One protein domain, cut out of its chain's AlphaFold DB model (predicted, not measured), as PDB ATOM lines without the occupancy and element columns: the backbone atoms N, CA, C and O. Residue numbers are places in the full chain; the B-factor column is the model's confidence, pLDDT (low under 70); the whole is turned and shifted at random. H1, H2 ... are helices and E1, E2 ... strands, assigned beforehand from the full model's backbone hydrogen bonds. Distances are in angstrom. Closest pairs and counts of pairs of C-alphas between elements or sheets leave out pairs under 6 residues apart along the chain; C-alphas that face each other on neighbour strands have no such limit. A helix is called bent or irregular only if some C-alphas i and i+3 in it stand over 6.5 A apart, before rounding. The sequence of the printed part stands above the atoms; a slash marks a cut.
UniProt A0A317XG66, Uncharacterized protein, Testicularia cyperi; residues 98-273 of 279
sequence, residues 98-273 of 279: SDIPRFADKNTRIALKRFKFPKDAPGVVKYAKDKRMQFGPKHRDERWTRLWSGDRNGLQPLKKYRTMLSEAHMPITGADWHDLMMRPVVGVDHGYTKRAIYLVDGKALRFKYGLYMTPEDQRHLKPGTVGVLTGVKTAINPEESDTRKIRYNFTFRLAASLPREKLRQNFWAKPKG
ATOM      1  N   SER A  98     130.531 119.600  84.193       47.00
ATOM      2  CA  SER A  98     130.417 120.613  83.139       47.00
ATOM      3  C   SER A  98     128.998 120.791  82.585       47.00
ATOM      4  O   SER A  98     128.694 121.874  82.098       47.00
ATOM      5  N   ASP A  99     128.105 119.804  82.730       58.97
ATOM      6  CA  ASP A  99     126.742 119.848  82.162       58.97
ATOM      7  C   ASP A  99     125.699 120.482  83.098       58.97
ATOM      8  O   ASP A  99     124.492 120.455  82.839       58.97
ATOM      9  N   ILE A 100     126.120 121.006  84.251       60.12
ATOM     10  CA  ILE A 100     125.208 121.647  85.198       60.12
ATOM     11  C   ILE A 100     125.105 123.131  84.838       60.12
ATOM     12  O   ILE A 100     126.091 123.852  85.004       60.12
ATOM     13  N   PRO A 101     123.923 123.625  84.416       71.31
ATOM     14  CA  PRO A 101     123.752 125.049  84.173       71.31
ATOM     15  C   PRO A 101     124.109 125.841  85.435       71.31
ATOM     16  O   PRO A 101     123.690 125.473  86.535       71.31
ATOM     17  N   ARG A 102     124.870 126.935  85.294       77.00
ATOM     18  CA  ARG A 102     125.387 127.728  86.433       77.00
ATOM     19  C   ARG A 102     124.283 128.213  87.383       77.00
ATOM     20  O   ARG A 102     124.510 128.375  88.580       77.00
ATOM     21  N   PHE A 103     123.079 128.409  86.855       82.81
ATOM     22  CA  PHE A 103     121.911 128.849  87.607       82.81
ATOM     23  C   PHE A 103     121.226 127.747  88.432       82.81
ATOM     24  O   PHE A 103     120.373 128.044  89.267       82.81
ATOM     25  N   ALA A 104     121.597 126.481  88.248       89.06
ATOM     26  CA  ALA A 104     120.949 125.351  88.896       89.06
ATOM     27  C   ALA A 104     121.568 124.996  90.265       89.06
ATOM     28  O   ALA A 104     122.660 125.453  90.624       89.06
ATOM     29  N   ASP A 105     120.860 124.200  91.072       92.44
ATOM     30  CA  ASP A 105     121.372 123.648  92.326       92.44
ATOM     31  C   ASP A 105     121.936 122.243  92.088       92.44
ATOM     32  O   ASP A 105     121.210 121.261  91.907       92.44
ATOM     33  N   LYS A 106     123.267 122.128  92.130       91.25
ATOM     34  CA  LYS A 106     123.992 120.872  91.877       91.25
ATOM     35  C   LYS A 106     123.441 119.696  92.690       91.25
ATOM     36  O   LYS A 106     123.250 118.605  92.152       91.25
ATOM     37  N   ASN A 107     123.158 119.906  93.972       92.00
ATOM     38  CA  ASN A 107     122.715 118.844  94.869       92.00
ATOM     39  C   ASN A 107     121.269 118.399  94.571       92.00
ATOM     40  O   ASN A 107     120.990 117.196  94.567       92.00
ATOM     41  N   THR A 108     120.359 119.328  94.260       93.81
ATOM     42  CA  THR A 108     119.000 119.019  93.789       93.81
ATOM     43  C   THR A 108     119.016 118.277  92.467       93.81
ATOM     44  O   THR A 108     118.356 117.242  92.363       93.81
ATOM     45  N   ARG A 109     119.826 118.693  91.490       91.62
ATOM     46  CA  ARG A 109     119.952 117.953  90.222       91.62
ATOM     47  C   ARG A 109     120.442 116.526  90.424       91.62
ATOM     48  O   ARG A 109     119.884 115.605  89.828       91.62
ATOM     49  N   ILE A 110     121.456 116.319  91.268       90.88
ATOM     50  CA  ILE A 110     121.959 114.974  91.587       90.88
ATOM     51  C   ILE A 110     120.848 114.131  92.224       90.88
ATOM     52  O   ILE A 110     120.648 112.983  91.818       90.88
ATOM     53  N   ALA A 111     120.095 114.695  93.173       90.81
ATOM     54  CA  ALA A 111     118.969 114.010  93.802       90.81
ATOM     55  C   ALA A 111     117.871 113.655  92.786       90.81
ATOM     56  O   ALA A 111     117.456 112.501  92.731       90.81
ATOM     57  N   LEU A 112     117.476 114.585  91.913       90.88
ATOM     58  CA  LEU A 112     116.501 114.351  90.840       90.88
ATOM     59  C   LEU A 112     116.997 113.330  89.805       90.88
ATOM     60  O   LEU A 112     116.219 112.520  89.303       90.88
ATOM     61  N   LYS A 113     118.295 113.306  89.472       87.44
ATOM     62  CA  LYS A 113     118.873 112.286  88.576       87.44
ATOM     63  C   LYS A 113     118.842 110.894  89.199       87.44
ATOM     64  O   LYS A 113     118.601 109.921  88.484       87.44
ATOM     65  N   ARG A 114     119.072 110.803  90.510       86.94
ATOM     66  CA  ARG A 114     119.061 109.544  91.269       86.94
ATOM     67  C   ARG A 114     117.662 109.116  91.708       86.94
ATOM     68  O   ARG A 114     117.485 107.947  92.048       86.94
ATOM     69  N   PHE A 115     116.686 110.023  91.682       85.44
ATOM     70  CA  PHE A 115     115.315 109.734  92.066       85.44
ATOM     71  C   PHE A 115     114.736 108.615  91.199       85.44
ATOM     72  O   PHE A 115     114.738 108.664  89.967       85.44
ATOM     73  N   LYS A 116     114.239 107.585  91.880       79.94
ATOM     74  CA  LYS A 116     113.506 106.469  91.299       79.94
ATOM     75  C   LYS A 116     112.342 106.178  92.226       79.94
ATOM     76  O   LYS A 116     112.553 106.053  93.432       79.94
ATOM     77  N   PHE A 117     111.156 106.020  91.651       75.19
ATOM     78  CA  PHE A 117     110.018 105.495  92.391       75.19
ATOM     79  C   PHE A 117     110.355 104.119  92.976       75.19
ATOM     80  O   PHE A 117     110.800 103.253  92.206       75.19
ATOM     81  N   PRO A 118     110.139 103.908  94.288       74.88
ATOM     82  CA  PRO A 118     110.193 102.580  94.890       74.88
ATOM     83  C   PRO A 118     109.273 101.600  94.152       74.88
ATOM     84  O   PRO A 118     108.278 102.001  93.544       74.88
ATOM     85  N   LYS A 119     109.625 100.309  94.160       72.31
ATOM     86  CA  LYS A 119     108.831  99.265  93.480       72.31
ATOM     87  C   LYS A 119     107.466  99.046  94.145       72.31
ATOM     88  O   LYS A 119     106.539  98.608  93.480       72.31
ATOM     89  N   ASP A 120     107.392  99.350  95.430       72.56
ATOM     90  CA  ASP A 120     106.288  99.196  96.374       72.56
ATOM     91  C   ASP A 120     105.591 100.529  96.696       72.56
ATOM     92  O   ASP A 120     104.805 100.610  97.635       72.56
ATOM     93  N   ALA A 121     105.891 101.592  95.942       75.12
ATOM     94  CA  ALA A 121     105.231 102.873  96.129       75.12
ATOM     95  C   ALA A 121     103.734 102.767  95.767       75.12
ATOM     96  O   ALA A 121     103.419 102.308  94.660       75.12
ATOM     97  N   PRO A 122     102.820 103.218  96.643       70.38
ATOM     98  CA  PRO A 122     101.386 103.212  96.364       70.38
ATOM     99  C   PRO A 122     101.059 104.024  95.104       70.38
ATOM    100  O   PRO A 122     101.712 105.023  94.783       70.38
ATOM    101  N   GLY A 123     100.053 103.575  94.356       67.06
ATOM    102  CA  GLY A 123      99.565 104.240  93.145       67.06
ATOM    103  C   GLY A 123     100.399 104.124  91.879       67.06
ATOM    104  O   GLY A 123      99.972 104.611  90.830       67.06
ATOM    105  N   VAL A 124     101.575 103.502  91.925       66.50
ATOM    106  CA  VAL A 124     102.425 103.372  90.739       66.50
ATOM    107  C   VAL A 124     102.126 102.057  90.030       66.50
ATOM    108  O   VAL A 124     102.463 100.983  90.527       66.50
ATOM    109  N   VAL A 125     101.544 102.130  88.830       66.50
ATOM    110  CA  VAL A 125     101.303 100.934  88.011       66.50
ATOM    111  C   VAL A 125     102.642 100.263  87.673       66.50
ATOM    112  O   VAL A 125     103.639 100.932  87.364       66.50
ATOM    113  N   LYS A 126     102.679  98.923  87.743       64.31
ATOM    114  CA  LYS A 126     103.867  98.114  87.418       64.31
ATOM    115  C   LYS A 126     104.411  98.467  86.026       64.31
ATOM    116  O   LYS A 126     103.687  98.876  85.126       64.31
ATOM    117  N   TYR A 127     105.723  98.289  85.869       59.00
ATOM    118  CA  TYR A 127     106.583  98.886  84.837       59.00
ATOM    119  C   TYR A 127     106.392  98.368  83.391       59.00
ATOM    120  O   TYR A 127     107.362  98.331  82.631       59.00
ATOM    121  N   ALA A 128     105.184  97.972  82.993       61.31
ATOM    122  CA  ALA A 128     104.873  97.522  81.640       61.31
ATOM    123  C   ALA A 128     104.813  98.710  80.652       61.31
ATOM    124  O   ALA A 128     104.566  99.853  81.048       61.31
ATOM    125  N   LYS A 129     105.150  98.478  79.373       59.75
ATOM    126  CA  LYS A 129     105.280  99.543  78.353       59.75
ATOM    127  C   LYS A 129     103.936 100.188  77.998       59.75
ATOM    128  O   LYS A 129     103.894 101.394  77.795       59.75
ATOM    129  N   ASP A 130     102.868  99.399  77.979       64.06
ATOM    130  CA  ASP A 130     101.469  99.805  77.784       64.06
ATOM    131  C   ASP A 130     100.924 100.666  78.936       64.06
ATOM    132  O   ASP A 130      99.910 101.341  78.793       64.06
ATOM    133  N   LYS A 131     101.621 100.690  80.077       66.56
ATOM    134  CA  LYS A 131     101.277 101.496  81.257       66.56
ATOM    135  C   LYS A 131     102.111 102.775  81.356       66.56
ATOM    136  O   LYS A 131     102.382 103.278  82.452       66.56
ATOM    137  N   ARG A 132     102.564 103.292  80.209       69.25
ATOM    138  CA  ARG A 132     103.348 104.525  80.106       69.25
ATOM    139  C   ARG A 132     102.728 105.497  79.125       69.25
ATOM    140  O   ARG A 132     102.158 105.117  78.112       69.25
ATOM    141  N   MET A 133     102.938 106.770  79.410       75.62
ATOM    142  CA  MET A 133     102.458 107.881  78.614       75.62
ATOM    143  C   MET A 133     103.629 108.774  78.215       75.62
ATOM    144  O   MET A 133     104.412 109.217  79.062       75.62
ATOM    145  N   GLN A 134     103.742 109.046  76.918       75.88
ATOM    146  CA  GLN A 134     104.599 110.111  76.411       75.88
ATOM    147  C   GLN A 134     103.843 111.433  76.571       75.88
ATOM    148  O   GLN A 134     102.738 111.596  76.046       75.88
ATOM    149  N   PHE A 135     104.412 112.352  77.344       78.44
ATOM    150  CA  PHE A 135     103.788 113.628  77.673       78.44
ATOM    151  C   PHE A 135     104.833 114.741  77.662       78.44
ATOM    152  O   PHE A 135     105.897 114.586  78.261       78.44
ATOM    153  N   GLY A 136     104.470 115.868  77.048       76.12
ATOM    154  CA  GLY A 136     105.259 117.095  76.999       76.12
ATOM    155  C   GLY A 136     105.847 117.378  75.612       76.12
ATOM    156  O   GLY A 136     105.656 116.584  74.684       76.12
ATOM    157  N   PRO A 137     106.530 118.525  75.455       69.75
ATOM    158  CA  PRO A 137     107.224 118.869  74.219       69.75
ATOM    159  C   PRO A 137     108.346 117.863  73.937       69.75
ATOM    160  O   PRO A 137     109.056 117.447  74.857       69.75
ATOM    161  N   LYS A 138     108.509 117.494  72.659       72.69
ATOM    162  CA  LYS A 138     109.507 116.507  72.222       72.69
ATOM    163  C   LYS A 138     110.929 116.983  72.514       72.69
ATOM    164  O   LYS A 138     111.274 118.115  72.178       72.69
ATOM    165  N   HIS A 139     111.768 116.106  73.066       76.38
ATOM    166  CA  HIS A 139     113.194 116.380  73.283       76.38
ATOM    167  C   HIS A 139     114.032 115.095  73.354       76.38
ATOM    168  O   HIS A 139     113.509 114.028  73.661       76.38
ATOM    169  N   ARG A 140     115.351 115.192  73.123       66.12
ATOM    170  CA  ARG A 140     116.277 114.040  73.147       66.12
ATOM    171  C   ARG A 140     116.327 113.331  74.508       66.12
ATOM    172  O   ARG A 140     116.487 112.116  74.554       66.12
ATOM    173  N   ASP A 141     116.154 114.086  75.590       67.94
ATOM    174  CA  ASP A 141     116.200 113.591  76.977       67.94
ATOM    175  C   ASP A 141     114.819 113.353  77.605       67.94
ATOM    176  O   ASP A 141     114.708 113.161  78.824       67.94
ATOM    177  N   GLU A 142     113.756 113.381  76.798       72.25
ATOM    178  CA  GLU A 142     112.411 113.125  77.295       72.25
ATOM    179  C   GLU A 142     112.306 111.715  77.895       72.25
ATOM    180  O   GLU A 142     112.939 110.749  77.455       72.25
ATOM    181  N   ARG A 143     111.494 111.581  78.944       73.94
ATOM    182  CA  ARG A 143     111.282 110.304  79.626       73.94
ATOM    183  C   ARG A 143     109.809 109.944  79.621       73.94
ATOM    184  O   ARG A 143     108.944 110.786  79.832       73.94
ATOM    185  N   TRP A 144     109.539 108.655  79.449       78.12
ATOM    186  CA  TRP A 144     108.195 108.107  79.579       78.12
ATOM    187  C   TRP A 144     107.669 108.286  81.006       78.12
ATOM    188  O   TRP A 144     108.347 107.934  81.975       78.12
ATOM    189  N   THR A 145     106.441 108.786  81.118       76.31
ATOM    190  CA  THR A 145     105.742 108.960  82.392       76.31
ATOM    191  C   THR A 145     104.979 107.682  82.726       76.31
ATOM    192  O   THR A 145     104.338 107.102  81.851       76.31
ATOM    193  N   ARG A 146     105.053 107.205  83.972       74.44
ATOM    194  CA  ARG A 146     104.261 106.043  84.420       74.44
ATOM    195  C   ARG A 146     102.802 106.445  84.599       74.44
ATOM    196  O   ARG A 146     102.558 107.553  85.063       74.44
ATOM    197  N   LEU A 147     101.856 105.562  84.306       74.19
ATOM    198  CA  LEU A 147     100.460 105.820  84.654       74.19
ATOM    199  C   LEU A 147     100.220 105.652  86.163       74.19
ATOM    200  O   LEU A 147     100.792 104.767  86.804       74.19
ATOM    201  N   TRP A 148      99.386 106.525  86.717       74.19
ATOM    202  CA  TRP A 148      98.852 106.423  88.072       74.19
ATOM    203  C   TRP A 148      97.670 105.451  88.083       74.19
ATOM    204  O   TRP A 148      96.839 105.479  87.179       74.19
ATOM    205  N   SER A 149      97.589 104.595  89.102       68.88
ATOM    206  CA  SER A 149      96.508 103.609  89.239       68.88
ATOM    207  C   SER A 149      95.262 104.144  89.952       68.88
ATOM    208  O   SER A 149      94.384 103.354  90.274       68.88
ATOM    209  N   GLY A 150      95.206 105.442  90.268       64.94
ATOM    210  CA  GLY A 150      94.103 106.033  91.036       64.94
ATOM    211  C   GLY A 150      94.193 105.830  92.554       64.94
ATOM    212  O   GLY A 150      93.299 106.246  93.280       64.94
ATOM    213  N   ASP A 151      95.267 105.212  93.058       68.38
ATOM    214  CA  ASP A 151      95.448 104.989  94.496       68.38
ATOM    215  C   ASP A 151      95.503 106.324  95.248       68.38
ATOM    216  O   ASP A 151      96.385 107.157  94.997       68.38
ATOM    217  N   ARG A 152      94.587 106.499  96.205       65.00
ATOM    218  CA  ARG A 152      94.470 107.692  97.054       65.00
ATOM    219  C   ARG A 152      95.730 107.946  97.889       65.00
ATOM    220  O   ARG A 152      96.002 109.097  98.225       65.00
ATOM    221  N   ASN A 153      96.543 106.929  98.160       68.00
ATOM    222  CA  ASN A 153      97.845 107.045  98.820       68.00
ATOM    223  C   ASN A 153      99.009 107.240  97.837       68.00
ATOM    224  O   ASN A 153     100.160 107.401  98.246       68.00
ATOM    225  N   GLY A 154      98.737 107.287  96.536       66.75
ATOM    226  CA  GLY A 154      99.710 107.717  95.548       66.75
ATOM    227  C   GLY A 154     100.210 109.128  95.852       66.75
ATOM    228  O   GLY A 154      99.441 110.025  96.200       66.75
ATOM    229  N   LEU A 155     101.524 109.331  95.712       73.12
ATOM    230  CA  LEU A 155     102.186 110.631  95.896       73.12
ATOM    231  C   LEU A 155     102.115 111.204  97.325       73.12
ATOM    232  O   LEU A 155     102.232 112.416  97.494       73.12
ATOM    233  N   GLN A 156     101.978 110.364  98.356       73.88
ATOM    234  CA  GLN A 156     101.963 110.774  99.773       73.88
ATOM    235  C   GLN A 156     103.014 111.841 100.151       73.88
ATOM    236  O   GLN A 156     102.646 112.823 100.796       73.88
ATOM    237  N   PRO A 157     104.285 111.777  99.698       73.31
ATOM    238  CA  PRO A 157     105.250 112.846  99.972       73.31
ATOM    239  C   PRO A 157     104.840 114.218  99.446       73.31
ATOM    240  O   PRO A 157     105.044 115.218 100.132       73.31
ATOM    241  N   LEU A 158     104.233 114.264  98.259       78.44
ATOM    242  CA  LEU A 158     103.678 115.492  97.703       78.44
ATOM    243  C   LEU A 158     102.412 115.917  98.434       78.44
ATOM    244  O   LEU A 158     102.076 117.083  98.371       78.44
ATOM    245  N   LYS A 159     101.684 115.031  99.115       79.00
ATOM    246  CA  LYS A 159     100.551 115.436  99.962       79.00
ATOM    247  C   LYS A 159     101.020 116.025 101.289       79.00
ATOM    248  O   LYS A 159     100.512 117.054 101.709       79.00
ATOM    249  N   LYS A 160     102.021 115.405 101.913       81.31
ATOM    250  CA  LYS A 160     102.426 115.700 103.292       81.31
ATOM    251  C   LYS A 160     103.451 116.822 103.440       81.31
ATOM    252  O   LYS A 160     103.477 117.483 104.469       81.31
ATOM    253  N   TYR A 161     104.346 116.989 102.469       85.31
ATOM    254  CA  TYR A 161     105.523 117.852 102.632       85.31
ATOM    255  C   TYR A 161     105.601 118.986 101.614       85.31
ATOM    256  O   TYR A 161     106.635 119.651 101.531       85.31
ATOM    257  N   ARG A 162     104.550 119.176 100.814       85.69
ATOM    258  CA  ARG A 162     104.525 120.237  99.814       85.69
ATOM    259  C   ARG A 162     104.167 121.583 100.437       85.69
ATOM    260  O   ARG A 162     103.373 121.644 101.369       85.69
ATOM    261  N   THR A 163     104.664 122.647  99.826       89.75
ATOM    262  CA  THR A 163     104.074 123.983  99.925       89.75
ATOM    263  C   THR A 163     103.350 124.265  98.615       89.75
ATOM    264  O   THR A 163     103.976 124.181  97.556       89.75
ATOM    265  N   MET A 164     102.045 124.532  98.682       90.06
ATOM    266  CA  MET A 164     101.242 124.915  97.514       90.06
ATOM    267  C   MET A 164     101.722 126.253  96.959       90.06
ATOM    268  O   MET A 164     102.135 127.115  97.729       90.06
ATOM    269  N   LEU A 165     101.690 126.391  95.637       89.69
ATOM    270  CA  LEU A 165     102.122 127.585  94.915       89.69
ATOM    271  C   LEU A 165     100.979 128.117  94.041       89.69
ATOM    272  O   LEU A 165      99.949 127.460  93.905       89.69
ATOM    273  N   SER A 166     101.170 129.291  93.444       88.69
ATOM    274  CA  SER A 166     100.124 130.079  92.767       88.69
ATOM    275  C   SER A 166      99.485 129.460  91.513       88.69
ATOM    276  O   SER A 166      98.648 130.095  90.879       88.69
ATOM    277  N   GLU A 167      99.901 128.264  91.090       89.94
ATOM    278  CA  GLU A 167      99.520 127.661  89.805       89.94
ATOM    279  C   GLU A 167      99.911 128.476  88.564       89.94
ATOM    280  O   GLU A 167      99.396 128.233  87.467       89.94
ATOM    281  N   ALA A 168     100.878 129.388  88.700       87.50
ATOM    282  CA  ALA A 168     101.371 130.206  87.603       87.50
ATOM    283  C   ALA A 168     101.746 129.381  86.358       87.50
ATOM    284  O   ALA A 168     102.351 128.302  86.440       87.50
ATOM    285  N   HIS A 169     101.392 129.908  85.185       91.31
ATOM    286  CA  HIS A 169     101.655 129.254  83.910       91.31
ATOM    287  C   HIS A 169     103.133 129.356  83.528       91.31
ATOM    288  O   HIS A 169     103.671 130.449  83.369       91.31
ATOM    289  N   MET A 170     103.774 128.207  83.327       91.06
ATOM    290  CA  MET A 170     105.190 128.117  82.987       91.06
ATOM    291  C   MET A 170     105.353 127.832  81.488       91.06
ATOM    292  O   MET A 170     104.873 126.794  81.018       91.06
ATOM    293  N   PRO A 171     106.059 128.686  80.721       90.94
ATOM    294  CA  PRO A 171     106.293 128.471  79.293       90.94
ATOM    295  C   PRO A 171     107.417 127.444  79.064       90.94
ATOM    296  O   PRO A 171     108.509 127.766  78.595       90.94
ATOM    297  N   ILE A 172     107.147 126.190  79.439       89.38
ATOM    298  CA  ILE A 172     108.080 125.062  79.336       89.38
ATOM    299  C   ILE A 172     108.269 124.649  77.872       89.38
ATOM    300  O   ILE A 172     107.315 124.435  77.123       89.38
ATOM    301  N   THR A 173     109.525 124.463  77.491       86.88
ATOM    302  CA  THR A 173     110.002 124.078  76.161       86.88
ATOM    303  C   THR A 173     110.761 122.744  76.205       86.88
ATOM    304  O   THR A 173     110.955 122.145  77.261       86.88
ATOM    305  N   GLY A 174     111.222 122.250  75.049       81.81
ATOM    306  CA  GLY A 174     112.019 121.018  74.992       81.81
ATOM    307  C   GLY A 174     113.349 121.105  75.758       81.81
ATOM    308  O   GLY A 174     113.736 120.145  76.417       81.81
ATOM    309  N   ALA A 175     114.038 122.251  75.744       84.69
ATOM    310  CA  ALA A 175     115.326 122.399  76.436       84.69
ATOM    311  C   ALA A 175     115.203 122.248  77.968       84.69
ATOM    312  O   ALA A 175     116.139 121.814  78.644       84.69
ATOM    313  N   ASP A 176     114.019 122.524  78.522       88.94
ATOM    314  CA  ASP A 176     113.750 122.469  79.962       88.94
ATOM    315  C   ASP A 176     113.859 121.074  80.567       88.94
ATOM    316  O   ASP A 176     114.148 120.942  81.761       88.94
ATOM    317  N   TRP A 177     113.720 120.024  79.751       86.75
ATOM    318  CA  TRP A 177     113.987 118.658  80.193       86.75
ATOM    319  C   TRP A 177     115.388 118.522  80.788       86.75
ATOM    320  O   TRP A 177     115.568 117.903  81.843       86.75
ATOM    321  N   HIS A 178     116.366 119.145  80.131       86.25
ATOM    322  CA  HIS A 178     117.740 119.197  80.590       86.25
ATOM    323  C   HIS A 178     117.949 120.331  81.601       86.25
ATOM    324  O   HIS A 178     118.411 120.075  82.719       86.25
ATOM    325  N   ASP A 179     117.572 121.564  81.256       88.69
ATOM    326  CA  ASP A 179     117.898 122.757  82.050       88.69
ATOM    327  C   ASP A 179     117.330 122.687  83.464       88.69
ATOM    328  O   ASP A 179     118.031 122.978  84.433       88.69
ATOM    329  N   LEU A 180     116.099 122.197  83.604       91.81
ATOM    330  CA  LEU A 180     115.417 122.087  84.889       91.81
ATOM    331  C   LEU A 180     115.598 120.720  85.556       91.81
ATOM    332  O   LEU A 180     115.077 120.502  86.648       91.81
ATOM    333  N   MET A 181     116.319 119.786  84.921       90.81
ATOM    334  CA  MET A 181     116.387 118.381  85.344       90.81
ATOM    335  C   MET A 181     114.981 117.799  85.538       90.81
ATOM    336  O   MET A 181     114.659 117.222  86.578       90.81
ATOM    337  N   MET A 182     114.121 117.981  84.538       89.88
ATOM    338  CA  MET A 182     112.713 117.622  84.643       89.88
ATOM    339  C   MET A 182     112.550 116.099  84.738       89.88
ATOM    340  O   MET A 182     113.138 115.309  83.985       89.88
ATOM    341  N   ARG A 183     111.773 115.660  85.727       87.50
ATOM    342  CA  ARG A 183     111.550 114.248  86.040       87.50
ATOM    343  C   ARG A 183     110.060 113.941  86.046       87.50
ATOM    344  O   ARG A 183     109.370 114.439  86.932       87.50
ATOM    345  N   PRO A 184     109.560 113.113  85.109       85.44
ATOM    346  CA  PRO A 184     108.176 112.672  85.163       85.44
ATOM    347  C   PRO A 184     107.959 111.803  86.396       85.44
ATOM    348  O   PRO A 184     108.761 110.914  86.699       85.44
ATOM    349  N   VAL A 185     106.858 112.064  87.084       81.25
ATOM    350  CA  VAL A 185     106.465 111.367  88.301       81.25
ATOM    351  C   VAL A 185     105.432 110.312  87.943       81.25
ATOM    352  O   VAL A 185     105.736 109.121  87.867       81.25
ATOM    353  N   VAL A 186     104.222 110.778  87.659       78.75
ATOM    354  CA  VAL A 186     103.079 109.972  87.254       78.75
ATOM    355  C   VAL A 186     102.235 110.760  86.265       78.75
ATOM    356  O   VAL A 186     102.285 111.990  86.221       78.75
ATOM    357  N   GLY A 187     101.478 110.030  85.467       79.00
ATOM    358  CA  GLY A 187     100.564 110.541  84.472       79.00
ATOM    359  C   GLY A 187      99.187 109.936  84.665       79.00
ATOM    360  O   GLY A 187      99.053 108.801  85.115       79.00
ATOM    361  N   VAL A 188      98.171 110.699  84.310       77.25
ATOM    362  CA  VAL A 188      96.780 110.271  84.275       77.25
ATOM    363  C   VAL A 188      96.320 110.394  82.836       77.25
ATOM    364  O   VAL A 188      96.515 111.437  82.206       77.25
ATOM    365  N   ASP A 189      95.747 109.317  82.322       74.75
ATOM    366  CA  ASP A 189      95.159 109.260  80.991       74.75
ATOM    367  C   ASP A 189      93.662 109.007  81.172       74.75
ATOM    368  O   ASP A 189      93.272 107.920  81.597       74.75
ATOM    369  N   HIS A 190      92.836 110.034  80.951       67.44
ATOM    370  CA  HIS A 190      91.387 109.925  81.092       67.44
ATOM    371  C   HIS A 190      90.669 110.606  79.924       67.44
ATOM    372  O   HIS A 190      90.612 111.835  79.827       67.44
ATOM    373  N   GLY A 191      90.120 109.785  79.022       68.88
ATOM    374  CA  GLY A 191      89.404 110.249  77.835       68.88
ATOM    375  C   GLY A 191      90.267 111.175  76.972       68.88
ATOM    376  O   GLY A 191      91.318 110.780  76.471       68.88
ATOM    377  N   TYR A 192      89.821 112.423  76.819       61.84
ATOM    378  CA  TYR A 192      90.492 113.449  76.013       61.84
ATOM    379  C   TYR A 192      91.570 114.239  76.763       61.84
ATOM    380  O   TYR A 192      92.336 114.973  76.137       61.84
ATOM    381  N   THR A 193      91.655 114.091  78.089       64.12
ATOM    382  CA  THR A 193      92.604 114.845  78.906       64.12
ATOM    383  C   THR A 193      93.709 113.930  79.400       64.12
ATOM    384  O   THR A 193      93.477 112.967  80.131       64.12
ATOM    385  N   LYS A 194      94.947 114.282  79.052       79.44
ATOM    386  CA  LYS A 194      96.130 113.672  79.660       79.44
ATOM    387  C   LYS A 194      96.756 114.674  80.612       79.44
ATOM    388  O   LYS A 194      96.849 115.858  80.287       79.44
ATOM    389  N   ARG A 195      97.182 114.217  81.785       82.38
ATOM    390  CA  ARG A 195      97.859 115.050  82.788       82.38
ATOM    391  C   ARG A 195      99.113 114.358  83.277       82.38
ATOM    392  O   ARG A 195      99.118 113.142  83.403       82.38
ATOM    393  N   ALA A 196     100.165 115.102  83.582       86.38
ATOM    394  CA  ALA A 196     101.387 114.546  84.149       86.38
ATOM    395  C   ALA A 196     101.958 115.456  85.230       86.38
ATOM    396  O   ALA A 196     101.868 116.675  85.140       86.38
ATOM    397  N   ILE A 197     102.559 114.851  86.247       88.06
ATOM    398  CA  ILE A 197     103.259 115.559  87.316       88.06
ATOM    399  C   ILE A 197     104.757 115.432  87.075       88.06
ATOM    400  O   ILE A 197     105.261 114.346  86.774       88.06
ATOM    401  N   TYR A 198     105.470 116.538  87.249       91.00
ATOM    402  CA  TYR A 198     106.908 116.639  87.072       91.00
ATOM    403  C   TYR A 198     107.582 117.209  88.307       91.00
ATOM    404  O   TYR A 198     107.047 118.099  88.961       91.00
ATOM    405  N   LEU A 199     108.789 116.724  88.582       93.00
ATOM    406  CA  LEU A 199     109.711 117.322  89.542       93.00
ATOM    407  C   LEU A 199     110.825 118.026  88.781       93.00
ATOM    408  O   LEU A 199     111.369 117.466  87.827       93.00
ATOM    409  N   VAL A 200     111.177 119.225  89.221       95.31
ATOM    410  CA  VAL A 200     112.221 120.062  88.622       95.31
ATOM    411  C   VAL A 200     113.116 120.662  89.700       95.31
ATOM    412  O   VAL A 200     112.738 120.747  90.868       95.31
ATOM    413  N   ASP A 201     114.317 121.087  89.326       96.44
ATOM    414  CA  ASP A 201     115.182 121.872  90.201       96.44
ATOM    415  C   ASP A 201     114.537 123.239  90.474       96.44
ATOM    416  O   ASP A 201     114.368 124.045  89.558       96.44
ATOM    417  N   GLY A 202     114.176 123.496  91.736       96.44
ATOM    418  CA  GLY A 202     113.472 124.718  92.123       96.44
ATOM    419  C   GLY A 202     114.293 125.983  91.879       96.44
ATOM    420  O   GLY A 202     113.753 126.971  91.386       96.44
ATOM    421  N   LYS A 203     115.612 125.944  92.124       96.00
ATOM    422  CA  LYS A 203     116.495 127.095  91.884       96.00
ATOM    423  C   LYS A 203     116.580 127.401  90.391       96.00
ATOM    424  O   LYS A 203     116.481 128.560  89.995       96.00
ATOM    425  N   ALA A 204     116.737 126.361  89.571       95.94
ATOM    426  CA  ALA A 204     116.812 126.521  88.124       95.94
ATOM    427  C   ALA A 204     115.499 127.061  87.542       95.94
ATOM    428  O   ALA A 204     115.522 127.977  86.724       95.94
ATOM    429  N   LEU A 205     114.364 126.531  88.011       95.75
ATOM    430  CA  LEU A 205     113.036 126.979  87.603       95.75
ATOM    431  C   LEU A 205     112.823 128.456  87.954       95.75
ATOM    432  O   LEU A 205     112.429 129.233  87.088       95.75
ATOM    433  N   ARG A 206     113.139 128.856  89.193       95.31
ATOM    434  CA  ARG A 206     113.055 130.255  89.630       95.31
ATOM    435  C   ARG A 206     113.943 131.167  88.795       95.31
ATOM    436  O   ARG A 206     113.508 132.244  88.416       95.31
ATOM    437  N   PHE A 207     115.182 130.763  88.528       94.31
ATOM    438  CA  PHE A 207     116.091 131.586  87.737       94.31
ATOM    439  C   PHE A 207     115.566 131.794  86.313       94.31
ATOM    440  O   PHE A 207     115.559 132.915  85.819       94.31
ATOM    441  N   LYS A 208     115.101 130.721  85.665       94.31
ATOM    442  CA  LYS A 208     114.664 130.765  84.266       94.31
ATOM    443  C   LYS A 208     113.308 131.453  84.083       94.31
ATOM    444  O   LYS A 208     113.103 132.129  83.082       94.31
ATOM    445  N   TYR A 209     112.393 131.291  85.041       94.38
ATOM    446  CA  TYR A 209     110.996 131.715  84.909       94.38
ATOM    447  C   TYR A 209     110.493 132.612  86.043       94.38
ATOM    448  O   TYR A 209     109.287 132.768  86.198       94.38
ATOM    449  N   GLY A 210     111.382 133.237  86.817       89.00
ATOM    450  CA  GLY A 210     110.999 134.089  87.948       89.00
ATOM    451  C   GLY A 210     110.035 135.221  87.576       89.00
ATOM    452  O   GLY A 210     109.154 135.541  88.362       89.00
ATOM    453  N   LEU A 211     110.130 135.754  86.354       91.44
ATOM    454  CA  LEU A 211     109.218 136.787  85.836       91.44
ATOM    455  C   LEU A 211     107.765 136.309  85.666       91.44
ATOM    456  O   LEU A 211     106.858 137.130  85.621       91.44
ATOM    457  N   TYR A 212     107.534 134.996  85.585       91.69
ATOM    458  CA  TYR A 212     106.203 134.392  85.471       91.69
ATOM    459  C   TYR A 212     105.640 133.955  86.831       91.69
ATOM    460  O   TYR A 212     104.589 133.326  86.881       91.69
ATOM    461  N   MET A 213     106.353 134.222  87.926       90.56
ATOM    462  CA  MET A 213     106.033 133.745  89.269       90.56
ATOM    463  C   MET A 213     105.681 134.901  90.193       90.56
ATOM    464  O   MET A 213     106.246 135.991  90.086       90.56
ATOM    465  N   THR A 214     104.835 134.633  91.185       92.94
ATOM    466  CA  THR A 214     104.619 135.597  92.266       92.94
ATOM    467  C   THR A 214     105.881 135.729  93.134       92.94
ATOM    468  O   THR A 214     106.702 134.802  93.198       92.94
ATOM    469  N   PRO A 215     106.053 136.844  93.868       93.19
ATOM    470  CA  PRO A 215     107.145 136.974  94.833       93.19
ATOM    471  C   PRO A 215     107.155 135.856  95.888       93.19
ATOM    472  O   PRO A 215     108.215 135.455  96.370       93.19
ATOM    473  N   GLU A 216     105.987 135.325  96.253       92.81
ATOM    474  CA  GLU A 216     105.866 134.205  97.185       92.81
ATOM    475  C   GLU A 216     106.406 132.899  96.602       92.81
ATOM    476  O   GLU A 216     107.261 132.270  97.228       92.81
ATOM    477  N   ASP A 217     106.028 132.549  95.373       92.06
ATOM    478  CA  ASP A 217     106.554 131.355  94.702       92.06
ATOM    479  C   ASP A 217     108.085 131.377  94.636       92.06
ATOM    480  O   ASP A 217     108.761 130.387  94.935       92.06
ATOM    481  N   GLN A 218     108.657 132.541  94.316       93.75
ATOM    482  CA  GLN A 218     110.105 132.725  94.263       93.75
ATOM    483  C   GLN A 218     110.782 132.514  95.628       93.75
ATOM    484  O   GLN A 218     111.905 131.998  95.686       93.75
ATOM    485  N   ARG A 219     110.126 132.880  96.740       95.62
ATOM    486  CA  ARG A 219     110.646 132.638  98.100       95.62
ATOM    487  C   ARG A 219     110.705 131.145  98.425       95.62
ATOM    488  O   ARG A 219     111.649 130.703  99.089       95.62
ATOM    489  N   HIS A 220     109.749 130.368  97.927       94.44
ATOM    490  CA  HIS A 220     109.684 128.924  98.148       94.44
ATOM    491  C   HIS A 220     110.587 128.119  97.205       94.44
ATOM    492  O   HIS A 220     111.102 127.072  97.596       94.44
ATOM    493  N   LEU A 221     110.880 128.629  96.008       95.50
ATOM    494  CA  LEU A 221     111.779 128.007  95.030       95.50
ATOM    495  C   LEU A 221     113.248 128.419  95.235       95.50
ATOM    496  O   LEU A 221     113.896 129.025  94.380       95.50
ATOM    497  N   LYS A 222     113.789 128.092  96.411       93.62
ATOM    498  CA  LYS A 222     115.178 128.387  96.811       93.62
ATOM    499  C   LYS A 222     116.123 127.189  96.594       93.62
ATOM    500  O   LYS A 222     115.652 126.070  96.374       93.62
ATOM    501  N   PRO A 223     117.458 127.366  96.664       94.94
ATOM    502  CA  PRO A 223     118.392 126.238  96.617       94.94
ATOM    503  C   PRO A 223     118.020 125.135  97.622       94.94
ATOM    504  O   PRO A 223     117.609 125.420  98.745       94.94
ATOM    505  N   GLY A 224     118.141 123.871  97.210       94.38
ATOM    506  CA  GLY A 224     117.711 122.723  98.018       94.38
ATOM    507  C   GLY A 224     116.217 122.386  97.945       94.38
ATOM    508  O   GLY A 224     115.784 121.456  98.622       94.38
ATOM    509  N   THR A 225     115.442 123.074  97.107       96.81
ATOM    510  CA  THR A 225     114.028 122.751  96.860       96.81
ATOM    511  C   THR A 225     113.812 122.152  95.475       96.81
ATOM    512  O   THR A 225     114.628 122.298  94.563       96.81
ATOM    513  N   VAL A 226     112.702 121.440  95.342       96.25
ATOM    514  CA  VAL A 226     112.199 120.814  94.125       96.25
ATOM    515  C   VAL A 226     110.893 121.512  93.774       96.25
ATOM    516  O   VAL A 226     109.991 121.571  94.608       96.25
ATOM    517  N   GLY A 227     110.788 122.029  92.555       96.19
ATOM    518  CA  GLY A 227     109.518 122.509  92.017       96.19
ATOM    519  C   GLY A 227     108.666 121.336  91.537       96.19
ATOM    520  O   GLY A 227     109.194 120.344  91.026       96.19
ATOM    521  N   VAL A 228     107.353 121.451  91.690       94.94
ATOM    522  CA  VAL A 228     106.364 120.496  91.187       94.94
ATOM    523  C   VAL A 228     105.565 121.186  90.093       94.94
ATOM    524  O   VAL A 228     104.895 122.186  90.352       94.94
ATOM    525  N   LEU A 229     105.632 120.651  88.876       94.12
ATOM    526  CA  LEU A 229     104.848 121.142  87.746       94.12
ATOM    527  C   LEU A 229     103.745 120.148  87.401       94.12
ATOM    528  O   LEU A 229     103.992 118.941  87.329       94.12
ATOM    529  N   THR A 230     102.561 120.665  87.101       91.44
ATOM    530  CA  THR A 230     101.470 119.885  86.516       91.44
ATOM    531  C   THR A 230     101.368 120.237  85.041       91.44
ATOM    532  O   THR A 230     101.126 121.387  84.684       91.44
ATOM    533  N   GLY A 231     101.578 119.253  84.176       88.69
ATOM    534  CA  GLY A 231     101.345 119.356  82.745       88.69
ATOM    535  C   GLY A 231      99.939 118.879  82.392       88.69
ATOM    536  O   GLY A 231      99.527 117.805  82.833       88.69
ATOM    537  N   VAL A 232      99.228 119.626  81.549       87.50
ATOM    538  CA  VAL A 232      97.960 119.219  80.925       87.50
ATOM    539  C   VAL A 232      98.107 119.224  79.406       87.50
ATOM    540  O   VAL A 232      98.702 120.135  78.832       87.50
ATOM    541  N   LYS A 233      97.624 118.160  78.763       82.50
ATOM    542  CA  LYS A 233      97.595 118.010  77.309       82.50
ATOM    543  C   LYS A 233      96.151 118.141  76.852       82.50
ATOM    544  O   LYS A 233      95.322 117.311  77.226       82.50
ATOM    545  N   THR A 234      95.898 119.135  76.011       78.88
ATOM    546  CA  THR A 234      94.569 119.448  75.473       78.88
ATOM    547  C   THR A 234      94.603 119.316  73.955       78.88
ATOM    548  O   THR A 234      95.560 119.755  73.314       78.88
ATOM    549  N   ALA A 235      93.597 118.674  73.359       76.12
ATOM    550  CA  ALA A 235      93.461 118.626  71.904       76.12
ATOM    551  C   ALA A 235      93.059 120.012  71.374       76.12
ATOM    552  O   ALA A 235      92.182 120.649  71.948       76.12
ATOM    553  N   ILE A 236      93.710 120.482  70.307       72.75
ATOM    554  CA  ILE A 236      93.446 121.816  69.741       72.75
ATOM    555  C   ILE A 236      92.283 121.768  68.740       72.75
ATOM    556  O   ILE A 236      91.514 122.711  68.710       72.75
ATOM    557  N   ASN A 237      92.111 120.673  67.987       64.88
ATOM    558  CA  ASN A 237      91.017 120.499  67.019       64.88
ATOM    559  C   ASN A 237      90.536 119.034  67.005       64.88
ATOM    560  O   ASN A 237      91.221 118.195  66.410       64.88
ATOM    561  N   PRO A 238      89.418 118.697  67.670       54.50
ATOM    562  CA  PRO A 238      88.816 117.368  67.581       54.50
ATOM    563  C   PRO A 238      87.743 117.210  66.486       54.50
ATOM    564  O   PRO A 238      87.322 116.077  66.265       54.50
ATOM    565  N   GLU A 239      87.315 118.264  65.776       53.81
ATOM    566  CA  GLU A 239      86.199 118.139  64.822       53.81
ATOM    567  C   GLU A 239      86.609 117.826  63.369       53.81
ATOM    568  O   GLU A 239      87.309 118.580  62.696       53.81
ATOM    569  N   GLU A 240      86.128 116.642  62.968       51.00
ATOM    570  CA  GLU A 240      85.640 116.181  61.664       51.00
ATOM    571  C   GLU A 240      86.585 116.157  60.456       51.00
ATOM    572  O   GLU A 240      86.652 117.066  59.635       51.00
ATOM    573  N   SER A 241      87.258 115.006  60.310       48.84
ATOM    574  CA  SER A 241      87.323 114.163  59.087       48.84
ATOM    575  C   SER A 241      88.685 113.504  58.866       48.84
ATOM    576  O   SER A 241      88.774 112.529  58.122       48.84
ATOM    577  N   ASP A 242      89.731 113.942  59.571       53.00
ATOM    578  CA  ASP A 242      91.057 113.338  59.439       53.00
ATOM    579  C   ASP A 242      91.664 113.025  60.812       53.00
ATOM    580  O   ASP A 242      92.461 113.769  61.389       53.00
ATOM    581  N   THR A 243      91.305 111.851  61.341       53.97
ATOM    582  CA  THR A 243      91.879 111.241  62.559       53.97
ATOM    583  C   THR A 243      93.403 111.074  62.494       53.97
ATOM    584  O   THR A 243      94.038 110.703  63.482       53.97
ATOM    585  N   ARG A 244      94.027 111.371  61.349       58.56
ATOM    586  CA  ARG A 244      95.448 111.154  61.098       58.56
ATOM    587  C   ARG A 244      96.364 112.160  61.793       58.56
ATOM    588  O   ARG A 244      97.534 111.821  61.971       58.56
ATOM    589  N   LYS A 245      95.908 113.352  62.223       61.09
ATOM    590  CA  LYS A 245      96.781 114.331  62.922       61.09
ATOM    591  C   LYS A 245      96.061 115.216  63.952       61.09
ATOM    592  O   LYS A 245      96.014 116.436  63.801       61.09
ATOM    593  N   ILE A 246      95.595 114.628  65.056       66.00
ATOM    594  CA  ILE A 246      95.173 115.412  66.233       66.00
ATOM    595  C   ILE A 246      96.364 116.253  66.724       66.00
ATOM    596  O   ILE A 246      97.410 115.712  67.102       66.00
ATOM    597  N   ARG A 247      96.216 117.583  66.715       73.81
ATOM    598  CA  ARG A 247      97.190 118.515  67.300       73.81
ATOM    599  C   ARG A 247      96.908 118.692  68.785       73.81
ATOM    600  O   ARG A 247      95.753 118.746  69.199       73.81
ATOM    601  N   TYR A 248      97.969 118.819  69.572       75.31
ATOM    602  CA  TYR A 248      97.872 118.961  71.019       75.31
ATOM    603  C   TYR A 248      98.611 120.202  71.497       75.31
ATOM    604  O   TYR A 248      99.718 120.474  71.032       75.31
ATOM    605  N   ASN A 249      98.008 120.899  72.454       81.25
ATOM    606  CA  ASN A 249      98.666 121.909  73.263       81.25
ATOM    607  C   ASN A 249      99.146 121.278  74.573       81.25
ATOM    608  O   ASN A 249      98.478 120.390  75.112       81.25
ATOM    609  N   PHE A 250     100.273 121.758  75.092       85.50
ATOM    610  CA  PHE A 250     100.783 121.382  76.405       85.50
ATOM    611  C   PHE A 250     100.885 122.630  77.274       85.50
ATOM    612  O   PHE A 250     101.609 123.564  76.949       85.50
ATOM    613  N   THR A 251     100.176 122.616  78.393       89.00
ATOM    614  CA  THR A 251     100.162 123.702  79.375       89.00
ATOM    615  C   THR A 251     100.807 123.194  80.650       89.00
ATOM    616  O   THR A 251     100.456 122.113  81.121       89.00
ATOM    617  N   PHE A 252     101.731 123.962  81.222       90.69
ATOM    618  CA  PHE A 252     102.401 123.605  82.470       90.69
ATOM    619  C   PHE A 252     102.092 124.647  83.539       90.69
ATOM    620  O   PHE A 252     102.173 125.845  83.281       90.69
ATOM    621  N   ARG A 253     101.740 124.188  84.737       92.44
ATOM    622  CA  ARG A 253     101.444 125.042  85.892       92.44
ATOM    623  C   ARG A 253     102.354 124.712  87.059       92.44
ATOM    624  O   ARG A 253     102.635 123.538  87.310       92.44
ATOM    625  N   LEU A 254     102.792 125.742  87.772       92.69
ATOM    626  CA  LEU A 254     103.560 125.616  89.005       92.69
ATOM    627  C   LEU A 254     102.646 125.218  90.165       92.69
ATOM    628  O   LEU A 254     101.980 126.058  90.748       92.69
ATOM    629  N   ALA A 255     102.613 123.938  90.515       90.69
ATOM    630  CA  ALA A 255     101.660 123.439  91.502       90.69
ATOM    631  C   ALA A 255     102.163 123.570  92.943       90.69
ATOM    632  O   ALA A 255     101.405 123.899  93.852       90.69
ATOM    633  N   ALA A 256     103.436 123.250  93.175       92.94
ATOM    634  CA  ALA A 256     103.976 123.197  94.526       92.94
ATOM    635  C   ALA A 256     105.506 123.280  94.564       92.94
ATOM    636  O   ALA A 256     106.188 123.151  93.546       92.94
ATOM    637  N   SER A 257     106.054 123.412  95.769       95.19
ATOM    638  CA  SER A 257     107.459 123.142  96.075       95.19
ATOM    639  C   SER A 257     107.592 122.063  97.149       95.19
ATOM    640  O   SER A 257     106.680 121.822  97.940       95.19
ATOM    641  N   LEU A 258     108.734 121.381  97.157       93.06
ATOM    642  CA  LEU A 258     109.067 120.308  98.088       93.06
ATOM    643  C   LEU A 258     110.543 120.432  98.502       93.06
ATOM    644  O   LEU A 258     111.396 120.644  97.638       93.06
ATOM    645  N   PRO A 259     110.904 120.229  99.778       94.06
ATOM    646  CA  PRO A 259     112.307 120.110 100.165       94.06
ATOM    647  C   PRO A 259     112.970 118.887  99.509       94.06
ATOM    648  O   PRO A 259     112.414 117.784  99.513       94.06
ATOM    649  N   ARG A 260     114.178 119.043  98.953       94.12
ATOM    650  CA  ARG A 260     114.879 117.980  98.205       94.12
ATOM    651  C   ARG A 260     115.019 116.679  98.991       94.12
ATOM    652  O   ARG A 260     114.961 115.598  98.408       94.12
ATOM    653  N   GLU A 261     115.240 116.743 100.298       90.31
ATOM    654  CA  GLU A 261     115.395 115.568 101.154       90.31
ATOM    655  C   GLU A 261     114.167 114.648 101.139       90.31
ATOM    656  O   GLU A 261     114.302 113.457 101.414       90.31
ATOM    657  N   LYS A 262     112.996 115.153 100.739       89.00
ATOM    658  CA  LYS A 262     111.770 114.365 100.573       89.00
ATOM    659  C   LYS A 262     111.735 113.554  99.273       89.00
ATOM    660  O   LYS A 262     110.814 112.770  99.072       89.00
ATOM    661  N   LEU A 263     112.761 113.651  98.422       86.81
ATOM    662  CA  LEU A 263     112.979 112.725  97.301       86.81
ATOM    663  C   LEU A 263     113.555 111.366  97.734       86.81
ATOM    664  O   LEU A 263     113.671 110.463  96.908       86.81
ATOM    665  N   ARG A 264     113.964 111.193  99.000       84.75
ATOM    666  CA  ARG A 264     114.493 109.903  99.471       84.75
ATOM    667  C   ARG A 264     113.420 108.816  99.370       84.75
ATOM    668  O   ARG A 264     112.271 109.033  99.738       84.75
ATOM    669  N   GLN A 265     113.815 107.637  98.888       76.19
ATOM    670  CA  GLN A 265     112.902 106.536  98.545       76.19
ATOM    671  C   GLN A 265     111.979 106.113  99.693       76.19
ATOM    672  O   GLN A 265     110.820 105.800  99.457       76.19
ATOM    673  N   ASN A 266     112.468 106.151 100.931       80.19
ATOM    674  CA  ASN A 266     111.707 105.786 102.124       80.19
ATOM    675  C   ASN A 266     110.457 106.649 102.356       80.19
ATOM    676  O   ASN A 266     109.510 106.160 102.956       80.19
ATOM    677  N   PHE A 267     110.420 107.897 101.878       80.81
ATOM    678  CA  PHE A 267     109.207 108.717 101.971       80.81
ATOM    679  C   PHE A 267     108.115 108.255 100.999       80.81
ATOM    680  O   PHE A 267     106.939 108.485 101.250       80.81
ATOM    681  N   TRP A 268     108.503 107.612  99.898       79.38
ATOM    682  CA  TRP A 268     107.609 107.191  98.818       79.38
ATOM    683  C   TRP A 268     107.190 105.722  98.923       79.38
ATOM    684  O   TRP A 268     106.345 105.286  98.148       79.38
ATOM    685  N   ALA A 269     107.807 104.959  99.825       76.81
ATOM    686  CA  ALA A 269     107.471 103.564 100.075       76.81
ATOM    687  C   ALA A 269     106.175 103.452 100.892       76.81
ATOM    688  O   ALA A 269     105.811 104.378 101.622       76.81
ATOM    689  N   LYS A 270     105.492 102.307 100.790       67.88
ATOM    690  CA  LYS A 270     104.342 102.004 101.651       67.88
ATOM    691  C   LYS A 270     104.787 102.021 103.130       67.88
ATOM    692  O   LYS A 270     105.897 101.562 103.423       67.88
ATOM    693  N   PRO A 271     103.971 102.527 104.074       63.19
ATOM    694  CA  PRO A 271     104.267 102.407 105.498       63.19
ATOM    695  C   PRO A 271     104.516 100.939 105.867       63.19
ATOM    696  O   PRO A 271     103.707 100.065 105.553       63.19
ATOM    697  N   LYS A 272     105.650 100.644 106.514       55.72
ATOM    698  CA  LYS A 272     105.919  99.297 107.036       55.72
ATOM    699  C   LYS A 272     104.913  99.013 108.154       55.72
ATOM    700  O   LYS A 272     105.012  99.632 109.207       55.72
ATOM    701  N   GLY A 273     103.959  98.115 107.915       52.69
ATOM    702  CA  GLY A 273     102.945  97.731 108.908       52.69
ATOM    703  C   GLY A 273     101.596  97.320 108.321       52.69
ATOM    704  O   GLY A 273     100.862  96.590 108.968       52.69
TER     705      GLY A 273
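AT A GLANCE: This is residues 98 to 273 of the 279 residues of an uncharacterized protein of Testicularia cyperi (UniProt A0A317XG66). A twisted sheet of two hairpins, E1 with E2 and E3 with E4, makes the core, and short helices gather round its end where E2 ends and E3 begins. At the opposite end the loop between E3 and E4 runs outward, and its residues 239 to 244 stick out free; residues 163 to 164 and 169 to 170 tie a long unnamed stretch to E4. The printed part has 176 residues, with seven named helices and four strands in the order H1 H2 H3 E1 E2 H4 H5 E3 E4 H6 H7, and the sheet runs E1, E2, E3, E4, all antiparallel. The class is mixed, helices and strands, with under half of the residues in named elements. The whole is compact, with a radius of gyration of the C-alphas of 16.3 A and spans of 50 by 45 by 32 A.

IN THESE COORDINATES: H1, residues 106 to 114, is 12.4 A long and begins at C-alpha 106 (123.992, 120.872, 91.877). H2 is residues 156 to 160 and H3 residues 176 to 179. E1, residues 183 to 190, is 21.2 A long, and E2, residues 193 to 201, 26.2 A. H4, residues 202 to 212, is 13.8 A long and irregular, with C-alphas 208 and 211 8.3 A apart; H5 is residues 215 to 220. E3, residues 225 to 235, is 32.6 A long, and E4, residues 248 to 259, 32.5 A. H6 is residues 260 to 263, and H7, residues 265 to 268, ends at C-alpha 268 (107.609, 107.191, 98.818).

HOW THE PARTS SIT: E1 and E2 have N 185 and O 197 within hydrogen-bond range at 2.8 A; E2 and E3 have N 198 and O 229 at 2.8 A; E3 and E4 have N 230 and O 253 at 2.9 A. E4 bends by 51 degrees at residue 256. H4 on one face of the sheet and H1 on the other make three layers, helices on both faces of a sheet, but H4 lies beside the strands, over none of them, and its local plane leans 78 degrees from the whole sheet's. The closest C-alphas of H4 and E3 are those of Gly 202 and Gly 227, 4.5 A apart. H1 lies over E2 at a height over the sheet of 8.4 A and runs along the strands, at 12 degrees to E2 on the local plane. H1 touches H6, with the C-alphas of Thr 108 and Arg 260 closest at 6.1 A. H2 touches H7, with those of Pro 157 and Phe 267 closest at 6.1 A. H4 and H5 are close but not clearly touching, at a shallow tilt of 10 degrees, opposite ways, with the C-alphas of Arg 206 and Gln 218 closest at 6.0 A. H2, H3, H5 and H6 only graze the sheet, and H7 is not on it. Every O i to N i+4 pair is within hydrogen-bond range in H1, H2 and H5, and 5 of 7 are in H4; H3, H6 and H7 are too short for such a pair.

THE WHOLE: The two C-alphas farthest apart, those of Ser 241 and Gly 273, are 54.7 A apart. The printed part has no cut. The links H1 to H2, H2 to H3 and E3 to E4 are long. The mean pLDDT of the printed part is 80.5, with 40 residues under 70, among them residues 123 to 132 and 237 to 246.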